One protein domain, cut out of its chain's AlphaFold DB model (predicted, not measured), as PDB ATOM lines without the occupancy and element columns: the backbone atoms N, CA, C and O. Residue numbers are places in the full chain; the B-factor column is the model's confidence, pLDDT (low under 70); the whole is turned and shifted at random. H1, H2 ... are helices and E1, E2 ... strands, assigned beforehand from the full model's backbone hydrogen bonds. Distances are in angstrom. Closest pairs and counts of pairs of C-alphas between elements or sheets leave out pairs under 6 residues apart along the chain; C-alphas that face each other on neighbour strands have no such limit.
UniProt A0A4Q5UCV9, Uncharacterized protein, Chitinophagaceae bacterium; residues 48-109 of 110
ATOM      1  N   THR A  48     156.644 118.676  97.145       83.50
ATOM      2  CA  THR A  48     157.346 118.863  95.876       83.50
ATOM      3  C   THR A  48     156.778 120.097  95.199       83.50
ATOM      4  O   THR A  48     155.586 120.176  94.906       83.50
ATOM      5  N   LEU A  49     157.637 121.085  94.975       82.56
ATOM      6  CA  LEU A  49     157.260 122.365  94.405       82.56
ATOM      7  C   LEU A  49     158.236 122.737  93.288       82.56
ATOM      8  O   LEU A  49     159.447 122.802  93.493       82.56
ATOM      9  N   SER A  50     157.694 122.996  92.103       84.38
ATOM     10  CA  SER A  50     158.450 123.455  90.939       84.38
ATOM     11  C   SER A  50     157.726 124.655  90.349       84.38
ATOM     12  O   SER A  50     156.849 124.518  89.498       84.38
ATOM     13  N   GLU A  51     158.057 125.838  90.853       82.50
ATOM     14  CA  GLU A  51     157.425 127.094  90.463       82.50
ATOM     15  C   GLU A  51     158.495 128.050  89.942       82.50
ATOM     16  O   GLU A  51     159.392 128.480  90.667       82.50
ATOM     17  N   LYS A  52     158.397 128.393  88.656       82.88
ATOM     18  CA  LYS A  52     159.309 129.322  87.985       82.88
ATOM     19  C   LYS A  52     158.613 130.655  87.781       82.88
ATOM     20  O   LYS A  52     157.582 130.707  87.116       82.88
ATOM     21  N   ASN A  53     159.215 131.734  88.283       82.94
ATOM     22  CA  ASN A  53     158.701 133.095  88.109       82.94
ATOM     23  C   ASN A  53     157.259 133.244  88.637       82.94
ATOM     24  O   ASN A  53     156.415 133.908  88.029       82.94
ATOM     25  N   ALA A  54     156.974 132.580  89.757       82.56
ATOM     26  CA  ALA A  54     155.666 132.591  90.388       82.56
ATOM     27  C   ALA A  54     155.597 133.696  91.451       82.56
ATOM     28  O   ALA A  54     156.593 133.956  92.138       82.56
ATOM     29  N   PRO A  55     154.443 134.366  91.603       86.19
ATOM     30  CA  PRO A  55     154.233 135.267  92.723       86.19
ATOM     31  C   PRO A  55     154.095 134.444  94.018       86.19
ATOM     32  O   PRO A  55     153.571 133.327  93.998       86.19
ATOM     33  N   LEU A  56     154.533 135.011  95.146       84.62
ATOM     34  CA  LEU A  56     154.472 134.380  96.474       84.62
ATOM     35  C   LEU A  56     153.106 133.745  96.833       84.62
ATOM     36  O   LEU A  56     153.105 132.620  97.327       84.62
ATOM     37  N   PRO A  57     151.947 134.377  96.534       84.69
ATOM     38  CA  PRO A  57     150.632 133.807  96.832       84.69
ATOM     39  C   PRO A  57     150.406 132.453  96.160       84.69
ATOM     40  O   PRO A  57     149.888 131.537  96.782       84.69
ATOM     41  N   LYS A  58     150.849 132.305  94.905       86.62
ATOM     42  CA  LYS A  58     150.697 131.056  94.149       86.62
ATOM     43  C   LYS A  58     151.559 129.943  94.744       86.62
ATOM     44  O   LYS A  58     151.149 128.790  94.784       86.62
ATOM     45  N   VAL A  59     152.757 130.294  95.213       86.44
ATOM     46  CA  VAL A  59     153.653 129.352  95.895       86.44
ATOM     47  C   VAL A  59     153.020 128.860  97.193       86.44
ATOM     48  O   VAL A  59     152.994 127.654  97.423       86.44
ATOM     49  N   PHE A  60     152.458 129.761  98.002       86.31
ATOM     50  CA  PHE A  60     151.763 129.383  99.230       86.31
ATOM     51  C   PHE A  60     150.508 128.562  98.960       86.31
ATOM     52  O   PHE A  60     150.363 127.511  99.565       86.31
ATOM     53  N   GLU A  61     149.682 128.931  97.981       86.88
ATOM     54  CA  GLU A  61     148.511 128.140  97.579       86.88
ATOM     55  C   GLU A  61     148.902 126.701  97.187       86.88
ATOM     56  O   GLU A  61     148.257 125.728  97.575       86.88
ATOM     57  N   SER A  62     150.002 126.535  96.448       85.62
ATOM     58  CA  SER A  62     150.533 125.215  96.088       85.62
ATOM     59  C   SER A  62     151.039 124.417  97.299       85.62
ATOM     60  O   SER A  62     151.005 123.184  97.272       85.62
ATOM     61  N   ILE A  63     151.489 125.097  98.356       85.94
ATOM     62  CA  ILE A  63     151.890 124.484  99.626       85.94
ATOM     63  C   ILE A  63     150.651 124.097 100.445       85.94
ATOM     64  O   ILE A  63     150.588 122.967 100.915       85.94
ATOM     65  N   GLU A  64     149.643 124.962 100.561       86.50
ATOM     66  CA  GLU A  64     148.360 124.669 101.232       86.50
ATOM     67  C   GLU A  64     147.578 123.541 100.540       86.50
ATOM     68  O   GLU A  64     146.814 122.818 101.166       86.50
ATOM     69  N   LYS A  65     147.782 123.327  99.235       85.00
ATOM     70  CA  LYS A  65     147.214 122.161  98.531       85.00
ATOM     71  C   LYS A  65     147.873 120.841  98.926       85.00
ATOM     72  O   LYS A  65     147.229 119.797  98.870       85.00
ATOM     73  N   GLN A  66     149.159 120.871  99.266       82.12
ATOM     74  CA  GLN A  66     149.947 119.681  99.615       82.12
ATOM     75  C   GLN A  66     150.061 119.466 101.127       82.12
ATOM     76  O   GLN A  66     150.470 118.394 101.571       82.12
ATOM     77  N   THR A  67     149.712 120.478 101.918       81.75
ATOM     78  CA  THR A  67     149.855 120.489 103.372       81.75
ATOM     79  C   THR A  67     148.591 121.007 104.026       81.75
ATOM     80  O   THR A  67     147.840 121.757 103.433       81.75
ATOM     81  N   SER A  68     148.354 120.656 105.285       79.12
ATOM     82  CA  SER A  68     147.203 121.184 106.033       79.12
ATOM     83  C   SER A  68     147.500 122.538 106.696       79.12
ATOM     84  O   SER A  68     146.904 122.860 107.721       79.12
ATOM     85  N   TYR A  69     148.458 123.299 106.159       81.25
ATOM     86  CA  TYR A  69     148.800 124.634 106.642       81.25
ATOM     87  C   TYR A  69     147.906 125.691 105.994       81.25
ATOM     88  O   TYR A  69     147.474 125.530 104.858       81.25
ATOM     89  N   VAL A  70     147.662 126.775 106.727       81.31
ATOM     90  CA  VAL A  70     147.005 127.990 106.232       81.31
ATOM     91  C   VAL A  70     147.947 129.147 106.502       81.31
ATOM     92  O   VAL A  70     148.387 129.335 107.640       81.31
ATOM     93  N   PHE A  71     148.272 129.912 105.471       83.19
ATOM     94  CA  PHE A  71     149.144 131.061 105.589       83.19
ATOM     95  C   PHE A  71     148.359 132.376 105.582       83.19
ATOM     96  O   PHE A  71     147.476 132.600 104.759       83.19
ATOM     97  N   PHE A  72     148.740 133.289 106.477       81.38
ATOM     98  CA  PHE A  72     148.172 134.632 106.571       81.38
ATOM     99  C   PHE A  72     149.241 135.669 106.227       81.38
ATOM    100  O   PHE A  72     150.309 135.684 106.840       81.38
ATOM    101  N   PHE A  73     148.951 136.545 105.266       78.06
ATOM    102  CA  PHE A  73     149.860 137.604 104.832       78.06
ATOM    103  C   PHE A  73     149.103 138.881 104.489       78.06
ATOM    104  O   PHE A  73     147.964 138.832 104.024       78.06
ATOM    105  N   ASP A  74     149.782 140.015 104.641       82.19
ATOM    106  CA  ASP A  74     149.277 141.302 104.176       82.19
ATOM    107  C   ASP A  74     149.316 141.397 102.649       82.19
ATOM    108  O   ASP A  74     150.356 141.168 102.016       82.19
ATOM    109  N   ALA A  75     148.194 141.803 102.053       79.25
ATOM    110  CA  ALA A  75     148.074 141.982 100.608       79.25
ATOM    111  C   ALA A  75     149.083 143.015 100.073       79.25
ATOM    112  O   ALA A  75     149.658 142.817  99.004       79.25
ATOM    113  N   ASP A  76     149.372 144.064 100.849       78.50
ATOM    114  CA  ASP A  76     150.346 145.101 100.490       78.50
ATOM    115  C   ASP A  76     151.793 144.588 100.469       78.50
ATOM    116  O   ASP A  76     152.603 145.016  99.641       78.50
ATOM    117  N   LEU A  77     152.134 143.643 101.353       73.50
ATOM    118  CA  LEU A  77     153.450 142.998 101.372       73.50
ATOM    119  C   LEU A  77     153.591 142.001 100.219       73.50
ATOM    120  O   LEU A  77     154.650 141.916  99.594       73.50
ATOM    121  N   LEU A  78     152.511 141.291  99.885       74.94
ATOM    122  CA  LEU A  78     152.466 140.387  98.737       74.94
ATOM    123  C   LEU A  78     152.529 141.145  97.406       74.94
ATOM    124  O   LEU A  78     153.233 140.704  96.498       74.94
ATOM    125  N   ALA A  79     151.870 142.297  97.288       71.19
ATOM    126  CA  ALA A  79     151.914 143.132  96.087       71.19
ATOM    127  C   ALA A  79     153.320 143.691  95.811       71.19
ATOM    128  O   ALA A  79     153.717 143.841  94.657       71.19
ATOM    129  N   LYS A  80     154.094 143.957  96.870       74.25
ATOM    130  CA  LYS A  80     155.500 144.389  96.782       74.25
ATOM    131  C   LYS A  80     156.484 143.226  96.626       74.25
ATOM    132  O   LYS A  80     157.664 143.466  96.363       74.25
ATOM    133  N   SER A  81     156.031 141.979  96.779       74.81
ATOM    134  CA  SER A  81     156.893 140.808  96.631       74.81
ATOM    135  C   SER A  81     157.309 140.597  95.176       74.81
ATOM    136  O   SER A  81     156.495 140.651  94.252       74.81
ATOM    137  N   LYS A  82     158.600 140.335  94.957       77.38
ATOM    138  CA  LYS A  82     159.090 139.945  93.634       77.38
ATOM    139  C   LYS A  82     158.762 138.477  93.380       77.38
ATOM    140  O   LYS A  82     158.675 137.661  94.292       77.38
ATOM    141  N   LYS A  83     158.608 138.136  92.104       84.38
ATOM    142  CA  LYS A  83     158.417 136.749  91.676       84.38
ATOM    143  C   LYS A  83     159.642 135.924  92.068       84.38
ATOM    144  O   LYS A  83     160.774 136.357  91.850       84.38
ATOM    145  N   ILE A  84     159.408 134.741  92.625       84.12
ATOM    146  CA  ILE A  84     160.465 133.815  93.033       84.12
ATOM    147  C   ILE A  84     160.529 132.616  92.086       84.12
ATOM    148  O   ILE A  84     159.571 132.287  91.380       84.12
ATOM    149  N   ASN A  85     161.701 131.991  92.038       85.56
ATOM    150  CA  ASN A  85     161.927 130.749  91.321       85.56
ATOM    151  C   ASN A  85     162.362 129.695  92.335       85.56
ATOM    152  O   ASN A  85     163.433 129.821  92.925       85.56
ATOM    153  N   LEU A  86     161.529 128.682  92.544       84.31
ATOM    154  CA  LEU A  86     161.755 127.646  93.537       84.31
ATOM    155  C   LEU A  86     161.611 126.271  92.887       84.31
ATOM    156  O   LEU A  86     160.591 125.967  92.270       84.31
ATOM    157  N   GLN A  87     162.627 125.430  93.059       85.44
ATOM    158  CA  GLN A  87     162.593 124.044  92.612       85.44
ATOM    159  C   GLN A  87     163.080 123.152  93.748       85.44
ATOM    160  O   GLN A  87     164.269 123.113  94.061       85.44
ATOM    161  N   ILE A  88     162.134 122.492  94.409       83.56
ATOM    162  CA  ILE A  88     162.370 121.682  95.597       83.56
ATOM    163  C   ILE A  88     161.589 120.383  95.462       83.56
ATOM    164  O   ILE A  88     160.392 120.386  95.178       83.56
ATOM    165  N   THR A  89     162.272 119.273  95.702       83.19
ATOM    166  CA  THR A  89     161.696 117.934  95.621       83.19
ATOM    167  C   THR A  89     161.910 117.239  96.951       83.19
ATOM    168  O   THR A  89     163.028 117.243  97.460       83.19
ATOM    169  N   ASN A  90     160.856 116.621  97.483       81.38
ATOM    170  CA  ASN A  90     160.930 115.806  98.695       81.38
ATOM    171  C   ASN A  90     161.516 116.563  99.908       81.38
ATOM    172  O   ASN A  90     162.423 116.083 100.582       81.38
ATOM    173  N   ALA A  91     161.020 117.774 100.172       81.94
ATOM    174  CA  ALA A  91     161.484 118.580 101.300       81.94
ATOM    175  C   ALA A  91     160.390 118.809 102.342       81.94
ATOM    176  O   ALA A  91     159.197 118.744 102.040       81.94
ATOM    177  N   SER A  92     160.817 119.104 103.569       84.38
ATOM    178  CA  SER A  92     159.925 119.527 104.642       84.38
ATOM    179  C   SER A  92     159.382 120.931 104.412       84.38
ATOM    180  O   SER A  92     160.000 121.754 103.734       84.38
ATOM    181  N   ILE A  93     158.245 121.220 105.044       82.62
ATOM    182  CA  ILE A  93     157.638 122.555 105.060       82.62
ATOM    183  C   ILE A  93     158.652 123.632 105.478       82.62
ATOM    184  O   ILE A  93     158.792 124.637 104.788       82.62
ATOM    185  N   GLU A  94     159.456 123.373 106.514       82.44
ATOM    186  CA  GLU A  94     160.512 124.279 106.984       82.44
ATOM    187  C   GLU A  94     161.542 124.585 105.892       82.44
ATOM    188  O   GLU A  94     161.831 125.748 105.622       82.44
ATOM    189  N   LYS A  95     162.047 123.549 105.208       85.06
ATOM    190  CA  LYS A  95     163.019 123.691 104.112       85.06
ATOM    191  C   LYS A  95     162.442 124.488 102.941       85.06
ATOM    192  O   LYS A  95     163.158 125.274 102.322       85.06
ATOM    193  N   VAL A  96     161.162 124.278 102.628       85.62
ATOM    194  CA  VAL A  96     160.464 125.000 101.556       85.62
ATOM    195  C   VAL A  96     160.289 126.477 101.918       85.62
ATOM    196  O   VAL A  96     160.601 127.337 101.094       85.62
ATOM    197  N   LEU A  97     159.852 126.785 103.143       85.62
ATOM    198  CA  LEU A  97     159.705 128.162 103.631       85.62
ATOM    199  C   LEU A  97     161.046 128.899 103.693       85.62
ATOM    200  O   LEU A  97     161.148 130.020 103.197       85.62
ATOM    201  N   GLU A  98     162.085 128.264 104.234       86.75
ATOM    202  CA  GLU A  98     163.436 128.832 104.294       86.75
ATOM    203  C   GLU A  98     163.943 129.204 102.893       86.75
ATOM    204  O   GLU A  98     164.455 130.304 102.665       86.75
ATOM    205  N   ALA A  99     163.744 128.313 101.920       85.75
ATOM    206  CA  ALA A  99     164.111 128.572 100.537       85.75
ATOM    207  C   ALA A  99     163.290 129.718  99.915       85.75
ATOM    208  O   ALA A  99     163.865 130.550  99.212       85.75
ATOM    209  N   CYS A 100     161.983 129.799 100.195       85.81
ATOM    210  CA  CYS A 100     161.126 130.893  99.721       85.81
ATOM    211  C   CYS A 100     161.620 132.254 100.224       85.81
ATOM    212  O   CYS A 100     161.782 133.185  99.433       85.81
ATOM    213  N   PHE A 101     161.910 132.369 101.522       83.50
ATOM    214  CA  PHE A 101     162.399 133.618 102.108       83.50
ATOM    215  C   PHE A 101     163.801 133.984 101.619       83.50
ATOM    216  O   PHE A 101     164.084 135.161 101.384       83.50
ATOM    217  N   ARG A 102     164.671 132.991 101.399       85.31
ATOM    218  CA  ARG A 102     166.007 133.222 100.838       85.31
ATOM    219  C   ARG A 102     165.941 133.789  99.420       85.31
ATOM    220  O   ARG A 102     166.644 134.755  99.128       85.31
ATOM    221  N   GLU A 103     165.094 133.234  98.553       83.25
ATOM    222  CA  GLU A 103     164.901 133.757  97.192       83.25
ATOM    223  C   GLU A 103     164.295 135.165  97.195       83.25
ATOM    224  O   GLU A 103     164.743 136.035  96.445       83.25
ATOM    225  N   GLN A 104     163.337 135.428  98.088       78.19
ATOM    226  CA  GLN A 104     162.759 136.758  98.271       78.19
ATOM    227  C   GLN A 104     163.828 137.792  98.671       78.19
ATOM    228  O   GLN A 104     163.933 138.849  98.046       78.19
ATOM    229  N   GLY A 105     164.660 137.475  99.671       76.25
ATOM    230  CA  GLY A 105     165.735 138.352 100.138       76.25
ATOM    231  C   GLY A 105     166.812 138.589  99.077       76.25
ATOM    232  O   GLY A 105     167.269 139.718  98.895       76.25
ATOM    233  N   ARG A 106     167.162 137.556  98.300       68.06
ATOM    234  CA  ARG A 106     168.119 137.668  97.188       68.06
ATOM    235  C   ARG A 106     167.624 138.616  96.091       68.06
ATOM    236  O   ARG A 106     168.425 139.308  95.465       68.06
ATOM    237  N   ASN A 107     166.313 138.671  95.874       60.12
ATOM    238  CA  ASN A 107     165.693 139.552  94.889       60.12
ATOM    239  C   ASN A 107     165.470 140.984  95.409       60.12
ATOM    240  O   ASN A 107     165.209 141.879  94.603       60.12
ATOM    241  N   GLN A 108     165.597 141.223  96.719       57.12
ATOM    242  CA  GLN A 108     165.441 142.548  97.326       57.12
ATOM    243  C   GLN A 108     166.687 143.441  97.169       57.12
ATOM    244  O   GLN A 108     166.571 144.658  97.255       57.12
ATOM    245  N   TYR A 109     167.858 142.857  96.886       48.38
ATOM    246  CA  TYR A 109     169.139 143.574  96.751       48.38
ATOM    247  C   TYR A 109     169.543 143.894  95.295       48.38
ATOM    248  O   TYR A 109     170.700 144.205  95.013       48.38
TER     249      TYR A 109
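Overview. This is residues 48 to 109 of the 110 residues of an uncharacterized protein of Chitinophagaceae bacterium (UniProt A0A4Q5UCV9). A two-stranded antiparallel ribbon, E1 and E2, has two helices running along it, H1 closer to E1 and H3 closer to E2, with H1 and H3 near each other. The link of residues 67 to 74 runs back along H1 to the small helix H2, which lies off one end of H1. The printed part has 62 residues, with three named helices and two named strands in the order E1, H1, H2, E2, H3, and is of the mixed class. It is compact, with a radius of gyration of the C-alphas of 11.0 A, and rounded, spanning 29 by 21 by 17 A.

Arrangement. E1, residues 48 to 54, and E2, residues 84 to 91, are antiparallel neighbours at 176 degrees; N 49 and O 88 are 2.8 A apart and N 86 and O 51 are 2.9 A apart, within hydrogen-bond range. The closest C-alphas of E1 and H1, residues 56 to 66, are those of Glu 51 and Val 59, 7.0 A apart. H2, residues 75 to 79, is close to H1 but not clearly touching: the closest C-alphas, of Leu 56 and Leu 78, are 6.7 A apart. The closest C-alphas of E2 and H3, residues 93 to 108, are those of Ile 84 and Glu 103, 6.1 A apart. H1 and H3 are near each other, with 12 pairs of C-alphas within 10 A. H3 and E1 are only just apart, at 8.3 A. In H2 and H3 every O i to N i+4 pair is within hydrogen-bond range, in H1 6 of 7.

Along the chain. E1 begins at C-alpha 48 (157.346, 118.863, 95.876) and is 14.9 A long. H1 measures 15.7 A, H2 6.0 A and E2 17.4 A. H3, 22.8 A, ends at C-alpha 108 (165.441, 142.548, 97.326).

Size, cuts and confidence. The C-alphas farthest apart, of Ser 68 and Tyr 109, are 32.7 A apart. The printed part has no cut and no long link. Mean pLDDT of the printed part is 80.9; residues 106 to 109 are under 70.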